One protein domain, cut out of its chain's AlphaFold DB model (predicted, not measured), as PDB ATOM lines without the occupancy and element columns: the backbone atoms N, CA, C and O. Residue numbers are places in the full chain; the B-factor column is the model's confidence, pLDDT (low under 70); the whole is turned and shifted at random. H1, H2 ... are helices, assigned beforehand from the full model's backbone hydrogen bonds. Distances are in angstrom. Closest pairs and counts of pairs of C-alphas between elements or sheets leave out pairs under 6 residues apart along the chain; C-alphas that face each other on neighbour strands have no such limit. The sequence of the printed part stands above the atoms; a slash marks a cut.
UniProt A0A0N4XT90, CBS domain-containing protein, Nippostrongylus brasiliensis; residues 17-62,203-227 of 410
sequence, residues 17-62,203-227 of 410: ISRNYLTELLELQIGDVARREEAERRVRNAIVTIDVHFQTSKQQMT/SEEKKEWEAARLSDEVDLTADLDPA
ATOM      1  N   ILE A  17     161.350 145.116 171.216       86.88
ATOM      2  CA  ILE A  17     161.735 146.527 171.111       86.88
ATOM      3  C   ILE A  17     163.215 146.602 170.726       86.88
ATOM      4  O   ILE A  17     164.024 145.787 171.189       86.88
ATOM      5  N   SER A  18     163.591 147.532 169.847       86.88
ATOM      6  CA  SER A  18     164.979 147.600 169.377       86.88
ATOM      7  C   SER A  18     165.914 148.115 170.480       86.88
ATOM      8  O   SER A  18     165.599 149.059 171.206       86.88
ATOM      9  N   ARG A  19     167.113 147.520 170.600       86.94
ATOM     10  CA  ARG A  19     168.124 147.985 171.569       86.94
ATOM     11  C   ARG A  19     168.519 149.441 171.312       86.94
ATOM     12  O   ARG A  19     168.789 150.165 172.266       86.94
ATOM     13  N   ASN A  20     168.570 149.853 170.047       87.38
ATOM     14  CA  ASN A  20     168.946 151.211 169.668       87.38
ATOM     15  C   ASN A  20     167.909 152.208 170.194       87.38
ATOM     16  O   ASN A  20     168.293 153.141 170.883       87.38
ATOM     17  N   TYR A  21     166.618 151.932 169.991       86.31
ATOM     18  CA  TYR A  21     165.530 152.768 170.501       86.31
ATOM     19  C   TYR A  21     165.494 152.816 172.039       86.31
ATOM     20  O   TYR A  21     165.402 153.892 172.615       86.31
ATOM     21  N   LEU A  22     165.698 151.684 172.731       85.19
ATOM     22  CA  LEU A  22     165.881 151.696 174.192       85.19
ATOM     23  C   LEU A  22     167.088 152.540 174.639       85.19
ATOM     24  O   LEU A  22     167.040 153.167 175.693       85.19
ATOM     25  N   THR A  23     168.174 152.550 173.862       86.62
ATOM     26  CA  THR A  23     169.368 153.355 174.171       86.62
ATOM     27  C   THR A  23     169.095 154.842 173.935       86.62
ATOM     28  O   THR A  23     169.464 155.655 174.772       86.62
ATOM     29  N   GLU A  24     168.385 155.185 172.860       85.00
ATOM     30  CA  GLU A  24     167.949 156.546 172.526       85.00
ATOM     31  C   GLU A  24     166.962 157.106 173.563       85.00
ATOM     32  O   GLU A  24     167.137 158.230 174.020       85.00
ATOM     33  N   LEU A  25     165.991 156.310 174.029       83.75
ATOM     34  CA  LEU A  25     165.095 156.689 175.129       83.75
ATOM     35  C   LEU A  25     165.852 156.919 176.446       83.75
ATOM     36  O   LEU A  25     165.574 157.886 177.157       83.75
ATOM     37  N   LEU A  26     166.831 156.068 176.773       84.12
ATOM     38  CA  LEU A  26     167.690 156.271 177.944       84.12
ATOM     39  C   LEU A  26     168.566 157.526 177.790       84.12
ATOM     40  O   LEU A  26     168.715 158.284 178.746       84.12
ATOM     41  N   GLU A  27     169.097 157.800 176.599       83.12
ATOM     42  CA  GLU A  27     169.876 159.010 176.316       83.12
ATOM     43  C   GLU A  27     169.006 160.283 176.341       83.12
ATOM     44  O   GLU A  27     169.452 161.321 176.830       83.12
ATOM     45  N   LEU A  28     167.735 160.197 175.938       79.69
ATOM     46  CA  LEU A  28     166.760 161.284 176.063       79.69
ATOM     47  C   LEU A  28     166.452 161.627 177.531       79.69
ATOM     48  O   LEU A  28     166.227 162.793 177.849       79.69
ATOM     49  N   GLN A  29     166.440 160.637 178.431       75.56
ATOM     50  CA  GLN A  29     166.121 160.851 179.850       75.56
ATOM     51  C   GLN A  29     167.342 161.166 180.726       75.56
ATOM     52  O   GLN A  29     167.203 161.905 181.700       75.56
ATOM     53  N   ILE A  30     168.509 160.590 180.413       77.19
ATOM     54  CA  ILE A  30     169.701 160.528 181.286       77.19
ATOM     55  C   ILE A  30     170.980 161.026 180.572       77.19
ATOM     56  O   ILE A  30     172.003 161.268 181.213       77.19
ATOM     57  N   GLY A  31     170.954 161.207 179.249       77.19
ATOM     58  CA  GLY A  31     172.107 161.629 178.449       77.19
ATOM     59  C   GLY A  31     172.507 163.098 178.616       77.19
ATOM     60  O   GLY A  31     171.911 163.872 179.370       77.19
ATOM     61  N   ASP A  32     173.539 163.514 177.878       67.81
ATOM     62  CA  ASP A  32     174.166 164.835 178.046       67.81
ATOM     63  C   ASP A  32     173.255 166.017 177.706       67.81
ATOM     64  O   ASP A  32     173.478 167.123 178.198       67.81
ATOM     65  N   VAL A  33     172.221 165.811 176.886       73.31
ATOM     66  CA  VAL A  33     171.208 166.840 176.613       73.31
ATOM     67  C   VAL A  33     170.316 167.042 177.839       73.31
ATOM     68  O   VAL A  33     170.192 168.176 178.301       73.31
ATOM     69  N   ALA A  34     169.785 165.960 178.417       74.62
ATOM     70  CA  ALA A  34     168.945 166.006 179.613       74.62
ATOM     71  C   ALA A  34     169.705 166.563 180.827       74.62
ATOM     72  O   ALA A  34     169.214 167.472 181.496       74.62
ATOM     73  N   ARG A  35     170.945 166.101 181.056       72.88
ATOM     74  CA  ARG A  35     171.826 166.637 182.112       72.88
ATOM     75  C   ARG A  35     172.079 168.138 181.948       72.88
ATOM     76  O   ARG A  35     172.002 168.882 182.923       72.88
ATOM     77  N   ARG A  36     172.343 168.601 180.719       70.50
ATOM     78  CA  ARG A  36     172.600 170.020 180.420       70.50
ATOM     79  C   ARG A  36     171.353 170.889 180.578       70.50
ATOM     80  O   ARG A  36     171.460 171.982 181.128       70.50
ATOM     81  N   GLU A  37     170.190 170.429 180.121       77.94
ATOM     82  CA  GLU A  37     168.927 171.159 180.297       77.94
ATOM     83  C   GLU A  37     168.537 171.251 181.777       77.94
ATOM     84  O   GLU A  37     168.147 172.321 182.245       77.94
ATOM     85  N   GLU A  38     168.713 170.171 182.536       77.56
ATOM     86  CA  GLU A  38     168.475 170.144 183.976       77.56
ATOM     87  C   GLU A  38     169.425 171.085 184.742       77.56
ATOM     88  O   GLU A  38     168.979 171.859 185.595       77.56
ATOM     89  N   ALA A  39     170.717 171.097 184.400       68.94
ATOM     90  CA  ALA A  39     171.673 172.055 184.948       68.94
ATOM     91  C   ALA A  39     171.294 173.509 184.594       68.94
ATOM     92  O   ALA A  39     171.269 174.374 185.474       68.94
ATOM     93  N   GLU A  40     170.910 173.791 183.341       76.75
ATOM     94  CA  GLU A  40     170.442 175.126 182.943       76.75
ATOM     95  C   GLU A  40     169.151 175.512 183.691       76.75
ATOM     96  O   GLU A  40     169.000 176.657 184.118       76.75
ATOM     97  N   ARG A  41     168.233 174.564 183.927       80.06
ATOM     98  CA  ARG A  41     167.006 174.763 184.714       80.06
ATOM     99  C   ARG A  41     167.310 175.108 186.174       80.06
ATOM    100  O   ARG A  41     166.717 176.058 186.693       80.06
ATOM    101  N   ARG A  42     168.247 174.399 186.819       71.44
ATOM    102  CA  ARG A  42     168.751 174.715 188.173       71.44
ATOM    103  C   ARG A  42     169.348 176.130 188.226       71.44
ATOM    104  O   ARG A  42     168.957 176.914 189.092       71.44
ATOM    105  N   VAL A  43     170.204 176.503 187.268       75.00
ATOM    106  CA  VAL A  43     170.809 177.850 187.176       75.00
ATOM    107  C   VAL A  43     169.752 178.945 186.968       75.00
ATOM    108  O   VAL A  43     169.740 179.932 187.704       75.00
ATOM    109  N   ARG A  44     168.816 178.765 186.025       76.88
ATOM    110  CA  ARG A  44     167.695 179.698 185.787       76.88
ATOM    111  C   ARG A  44     166.860 179.909 187.059       76.88
ATOM    112  O   ARG A  44     166.546 181.048 187.398       76.88
ATOM    113  N   ASN A  45     166.535 178.834 187.784       75.19
ATOM    114  CA  ASN A  45     165.747 178.905 189.019       75.19
ATOM    115  C   ASN A  45     166.484 179.644 190.153       75.19
ATOM    116  O   ASN A  45     165.878 180.433 190.880       75.19
ATOM    117  N   ALA A  46     167.799 179.440 190.281       71.62
ATOM    118  CA  ALA A  46     168.619 180.162 191.250       71.62
ATOM    119  C   ALA A  46     168.652 181.670 190.964       71.62
ATOM    120  O   ALA A  46     168.437 182.459 191.883       71.62
ATOM    121  N   ILE A  47     168.829 182.073 189.699       76.31
ATOM    122  CA  ILE A  47     168.782 183.487 189.283       76.31
ATOM    123  C   ILE A  47     167.430 184.113 189.657       76.31
ATOM    124  O   ILE A  47     167.405 185.138 190.332       76.31
ATOM    125  N   VAL A  48     166.310 183.462 189.316       80.75
ATOM    126  CA  VAL A  48     164.959 183.949 189.665       80.75
ATOM    127  C   VAL A  48     164.767 184.062 191.182       80.75
ATOM    128  O   VAL A  48     164.236 185.062 191.662       80.75
ATOM    129  N   THR A  49     165.235 183.080 191.957       76.38
ATOM    130  CA  THR A  49     165.149 183.097 193.430       76.38
ATOM    131  C   THR A  49     165.947 184.261 194.032       76.38
ATOM    132  O   THR A  49     165.484 184.933 194.957       76.38
ATOM    133  N   ILE A  50     167.135 184.529 193.486       77.25
ATOM    134  CA  ILE A  50     168.019 185.622 193.901       77.25
ATOM    135  C   ILE A  50     167.413 186.992 193.535       77.25
ATOM    136  O   ILE A  50     167.405 187.890 194.381       77.25
ATOM    137  N   ASP A  51     166.837 187.141 192.337       81.81
ATOM    138  CA  ASP A  51     166.149 188.367 191.900       81.81
ATOM    139  C   ASP A  51     164.898 188.663 192.751       81.81
ATOM    140  O   ASP A  51     164.674 189.811 193.147       81.81
ATOM    141  N   VAL A  52     164.112 187.636 193.104       81.00
ATOM    142  CA  VAL A  52     162.974 187.767 194.033       81.00
ATOM    143  C   VAL A  52     163.455 188.250 195.403       81.00
ATOM    144  O   VAL A  52     162.941 189.247 195.911       81.00
ATOM    145  N   HIS A  53     164.490 187.622 195.975       76.81
ATOM    146  CA  HIS A  53     165.057 188.053 197.258       76.81
ATOM    147  C   HIS A  53     165.571 189.504 197.200       76.81
ATOM    148  O   HIS A  53     165.371 190.270 198.149       76.81
ATOM    149  N   PHE A  54     166.213 189.913 196.102       77.19
ATOM    150  CA  PHE A  54     166.669 191.291 195.900       77.19
ATOM    151  C   PHE A  54     165.501 192.284 195.852       77.19
ATOM    152  O   PHE A  54     165.526 193.292 196.561       77.19
ATOM    153  N   GLN A  55     164.454 191.989 195.078       80.69
ATOM    154  CA  GLN A  55     163.288 192.864 194.956       80.69
ATOM    155  C   GLN A  55     162.514 192.980 196.280       80.69
ATOM    156  O   GLN A  55     162.158 194.093 196.669       80.69
ATOM    157  N   THR A  56     162.334 191.882 197.023       80.06
ATOM    158  CA  THR A  56     161.745 191.909 198.375       80.06
ATOM    159  C   THR A  56     162.600 192.722 199.352       80.06
ATOM    160  O   THR A  56     162.067 193.553 200.087       80.06
ATOM    161  N   SER A  57     163.929 192.561 199.326       76.00
ATOM    162  CA  SER A  57     164.845 193.346 200.174       76.00
ATOM    163  C   SER A  57     164.755 194.847 199.863       76.00
ATOM    164  O   SER A  57     164.674 195.679 200.766       76.00
ATOM    165  N   LYS A  58     164.701 195.200 198.573       75.81
ATOM    166  CA  LYS A  58     164.537 196.578 198.094       75.81
ATOM    167  C   LYS A  58     163.198 197.185 198.534       75.81
ATOM    168  O   LYS A  58     163.177 198.336 198.967       75.81
ATOM    169  N   GLN A  59     162.107 196.419 198.467       75.81
ATOM    170  CA  GLN A  59     160.784 196.839 198.941       75.81
ATOM    171  C   GLN A  59     160.797 197.134 200.447       75.81
ATOM    172  O   GLN A  59     160.461 198.253 200.844       75.81
ATOM    173  N   GLN A  60     161.308 196.205 201.265       75.06
ATOM    174  CA  GLN A  60     161.435 196.379 202.719       75.06
ATOM    175  C   GLN A  60     162.261 197.617 203.096       75.06
ATOM    176  O   GLN A  60     161.905 198.331 204.037       75.06
ATOM    177  N   MET A  61     163.333 197.923 202.352       61.84
ATOM    178  CA  MET A  61     164.076 199.176 202.529       61.84
ATOM    179  C   MET A  61     163.191 200.394 202.226       61.84
ATOM    180  O   MET A  61     163.086 201.282 203.070       61.84
ATOM    181  N   THR A  62     162.504 200.440 201.078       65.62
ATOM    182  CA  THR A  62     161.643 201.587 200.726       65.62
ATOM    183  C   THR A  62     160.489 201.813 201.711       65.62
ATOM    184  O   THR A  62     160.217 202.958 202.074       65.62
ATOM    185  N   SER A 203     179.354 164.635 191.407       64.88
ATOM    186  CA  SER A 203     179.288 163.195 191.084       64.88
ATOM    187  C   SER A 203     178.276 162.406 191.931       64.88
ATOM    188  O   SER A 203     177.772 161.375 191.488       64.88
ATOM    189  N   GLU A 204     177.979 162.889 193.137       71.19
ATOM    190  CA  GLU A 204     176.963 162.336 194.037       71.19
ATOM    191  C   GLU A 204     175.546 162.801 193.650       71.19
ATOM    192  O   GLU A 204     174.702 161.966 193.338       71.19
ATOM    193  N   GLU A 205     175.312 164.114 193.519       69.56
ATOM    194  CA  GLU A 205     174.032 164.700 193.070       69.56
ATOM    195  C   GLU A 205     173.623 164.217 191.662       69.56
ATOM    196  O   GLU A 205     172.443 164.000 191.382       69.56
ATOM    197  N   LYS A 206     174.602 163.995 190.777       70.81
ATOM    198  CA  LYS A 206     174.420 163.366 189.464       70.81
ATOM    199  C   LYS A 206     173.829 161.970 189.616       70.81
ATOM    200  O   LYS A 206     172.804 161.677 189.014       70.81
ATOM    201  N   LYS A 207     174.437 161.133 190.459       73.88
ATOM    202  CA  LYS A 207     173.975 159.767 190.724       73.88
ATOM    203  C   LYS A 207     172.592 159.748 191.381       73.88
ATOM    204  O   LYS A 207     171.794 158.878 191.053       73.88
ATOM    205  N   GLU A 208     172.293 160.690 192.274       80.19
ATOM    206  CA  GLU A 208     170.962 160.841 192.876       80.19
ATOM    207  C   GLU A 208     169.901 161.231 191.837       80.19
ATOM    208  O   GLU A 208     168.832 160.625 191.802       80.19
ATOM    209  N   TRP A 209     170.201 162.189 190.952       79.94
ATOM    210  CA  TRP A 209     169.294 162.587 189.872       79.94
ATOM    211  C   TRP A 209     169.089 161.468 188.840       79.94
ATOM    212  O   TRP A 209     167.951 161.186 188.469       79.94
ATOM    213  N   GLU A 210     170.159 160.785 188.425       82.19
ATOM    214  CA  GLU A 210     170.084 159.641 187.505       82.19
ATOM    215  C   GLU A 210     169.308 158.471 188.137       82.19
ATOM    216  O   GLU A 210     168.480 157.859 187.467       82.19
ATOM    217  N   ALA A 211     169.486 158.196 189.437       79.19
ATOM    218  CA  ALA A 211     168.726 157.169 190.154       79.19
ATOM    219  C   ALA A 211     167.242 157.533 190.336       79.19
ATOM    220  O   ALA A 211     166.385 156.667 190.171       79.19
ATOM    221  N   ALA A 212     166.927 158.799 190.632       80.62
ATOM    222  CA  ALA A 212     165.548 159.278 190.688       80.62
ATOM    223  C   ALA A 212     164.873 159.157 189.313       80.62
ATOM    224  O   ALA A 212     163.777 158.608 189.211       80.62
ATOM    225  N   ARG A 213     165.560 159.568 188.241       78.56
ATOM    226  CA  ARG A 213     165.055 159.464 186.866       78.56
ATOM    227  C   ARG A 213     164.895 158.019 186.386       78.56
ATOM    228  O   ARG A 213     163.970 157.732 185.639       78.56
ATOM    229  N   LEU A 214     165.746 157.101 186.846       80.88
ATOM    230  CA  LEU A 214     165.601 155.655 186.626       80.88
ATOM    231  C   LEU A 214     164.472 155.007 187.451       80.88
ATOM    232  O   LEU A 214     164.187 153.829 187.244       80.88
ATOM    233  N   SER A 215     163.846 155.742 188.379       79.69
ATOM    234  CA  SER A 215     162.669 155.286 189.132       79.69
ATOM    235  C   SER A 215     161.330 155.782 188.565       79.69
ATOM    236  O   SER A 215     160.285 155.310 189.011       79.69
ATOM    237  N   ASP A 216     161.351 156.680 187.570       80.81
ATOM    238  CA  ASP A 216     160.164 157.060 186.796       80.81
ATOM    239  C   ASP A 216     159.697 155.860 185.936       80.81
ATOM    240  O   ASP A 216     160.498 155.234 185.236       80.81
ATOM    241  N   GLU A 217     158.399 155.538 185.947       77.06
ATOM    242  CA  GLU A 217     157.840 154.504 185.062       77.06
ATOM    243  C   GLU A 217     157.795 155.001 183.605       77.06
ATOM    244  O   GLU A 217     157.176 156.022 183.298       77.06
ATOM    245  N   VAL A 218     158.435 154.263 182.691       75.19
ATOM    246  CA  VAL A 218     158.443 154.562 181.249       75.19
ATOM    247  C   VAL A 218     157.416 153.687 180.534       75.19
ATOM    248  O   VAL A 218     157.534 152.461 180.536       75.19
ATOM    249  N   ASP A 219     156.435 154.312 179.883       76.94
ATOM    250  CA  ASP A 219     155.550 153.619 178.946       76.94
ATOM    251  C   ASP A 219     156.316 153.285 177.656       76.94
ATOM    252  O   ASP A 219     156.923 154.153 177.031       76.94
ATOM    253  N   LEU A 220     156.297 152.005 177.283       77.38
ATOM    254  CA  LEU A 220     156.945 151.453 176.091       77.38
ATOM    255  C   LEU A 220     155.929 150.787 175.147       77.38
ATOM    256  O   LEU A 220     156.325 150.062 174.239       77.38
ATOM    257  N   THR A 221     154.622 150.958 175.373       71.38
ATOM    258  CA  THR A 221     153.574 150.185 174.680       71.38
ATOM    259  C   THR A 221     153.339 150.578 173.220       71.38
ATOM    260  O   THR A 221     152.772 149.777 172.478       71.38
ATOM    261  N   ALA A 222     153.775 151.767 172.794       66.94
ATOM    262  CA  ALA A 222     153.553 152.275 171.439       66.94
ATOM    263  C   ALA A 222     154.452 151.621 170.369       66.94
ATOM    264  O   ALA A 222     154.001 151.413 169.243       66.94
ATOM    265  N   ASP A 223     155.689 151.259 170.726       76.62
ATOM    266  CA  ASP A 223     156.763 150.893 169.786       76.62
ATOM    267  C   ASP A 223     157.204 149.421 169.935       76.62
ATOM    268  O   ASP A 223     158.391 149.083 169.868       76.62
ATOM    269  N   LEU A 224     156.241 148.529 170.193       82.62
ATOM    270  CA  LEU A 224     156.472 147.085 170.310       82.62
ATOM    271  C   LEU A 224     156.205 146.379 168.975       82.62
ATOM    272  O   LEU A 224     155.055 146.147 168.602       82.62
ATOM    273  N   ASP A 225     157.272 145.960 168.292       83.25
ATOM    274  CA  ASP A 225     157.177 145.124 167.096       83.25
ATOM    275  C   ASP A 225     156.556 143.759 167.457       83.25
ATOM    276  O   ASP A 225     157.100 143.050 168.314       83.25
ATOM    277  N   PRO A 226     155.449 143.322 166.825       80.50
ATOM    278  CA  PRO A 226     154.856 142.018 167.110       80.50
ATOM    279  C   PRO A 226     155.807 140.893 166.682       80.50
ATOM    280  O   PRO A 226     156.305 140.876 165.556       80.50
ATOM    281  N   ALA A 227     156.052 139.925 167.572       70.88
ATOM    282  CA  ALA A 227     157.022 138.857 167.330       70.88
ATOM    283  C   ALA A 227     156.617 137.997 166.102       70.88
ATOM    284  O   ALA A 227     155.598 137.305 166.160       70.88
TER     285      ALA A 227
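What this domain is: This is residues 17 to 62 and 203 to 227 of the 410 residues of the protein "CBS domain-containing protein" of Nippostrongylus brasiliensis (UniProt A0A0N4XT90). H1 and H2 follow each other end to end as one long, nearly straight rod, with short H3 set steeply near their joint and residues 214 to 227 folding back toward the first printed residue. Residues 39 to 62 of H2 stick out. The 71 printed residues include three named helices, H1, H2 and H3 in order, and no named strand; the class is all helix. The whole is extended, radius of gyration of the C-alphas 19.4 A, spanning 71 by 27 by 18 A.

Where its parts are: Find C-alpha 19 at (168.124, 147.985, 171.569); H1 runs from there to residue 30. H2, residues 32 to 62, covers 45.0 A and ends at (161.643, 201.587, 200.726). H3 is residues 203 to 213.

How they stand to each other: Look at Leu 28 and Ala 34, closest C-alphas at 6.3 A: H1 and H2 only just touch, with 3 pairs within 8 A, only at the corner, at a shallow tilt of 15 degrees, the same way. H1 and H3 only just touch, with 3 such pairs, only at their ends, C-alphas of Ile 30 and Glu 210 closest at 6.3 A, at a steep tilt of 62 degrees. H2 and H3 are only just apart, closest 8.5 A. In H1, H2 and H3 every O i to N i+4 pair is within hydrogen-bond range.

The domain as a whole: Residues 63 to 202 are not printed; C-alphas 62 and 203 lie 43.3 A apart across the cut. Thr 62 and Ala 227 have the C-alphas farthest apart, 71.2 A. Seven residues, among them 61 to 62, have pLDDT under 70.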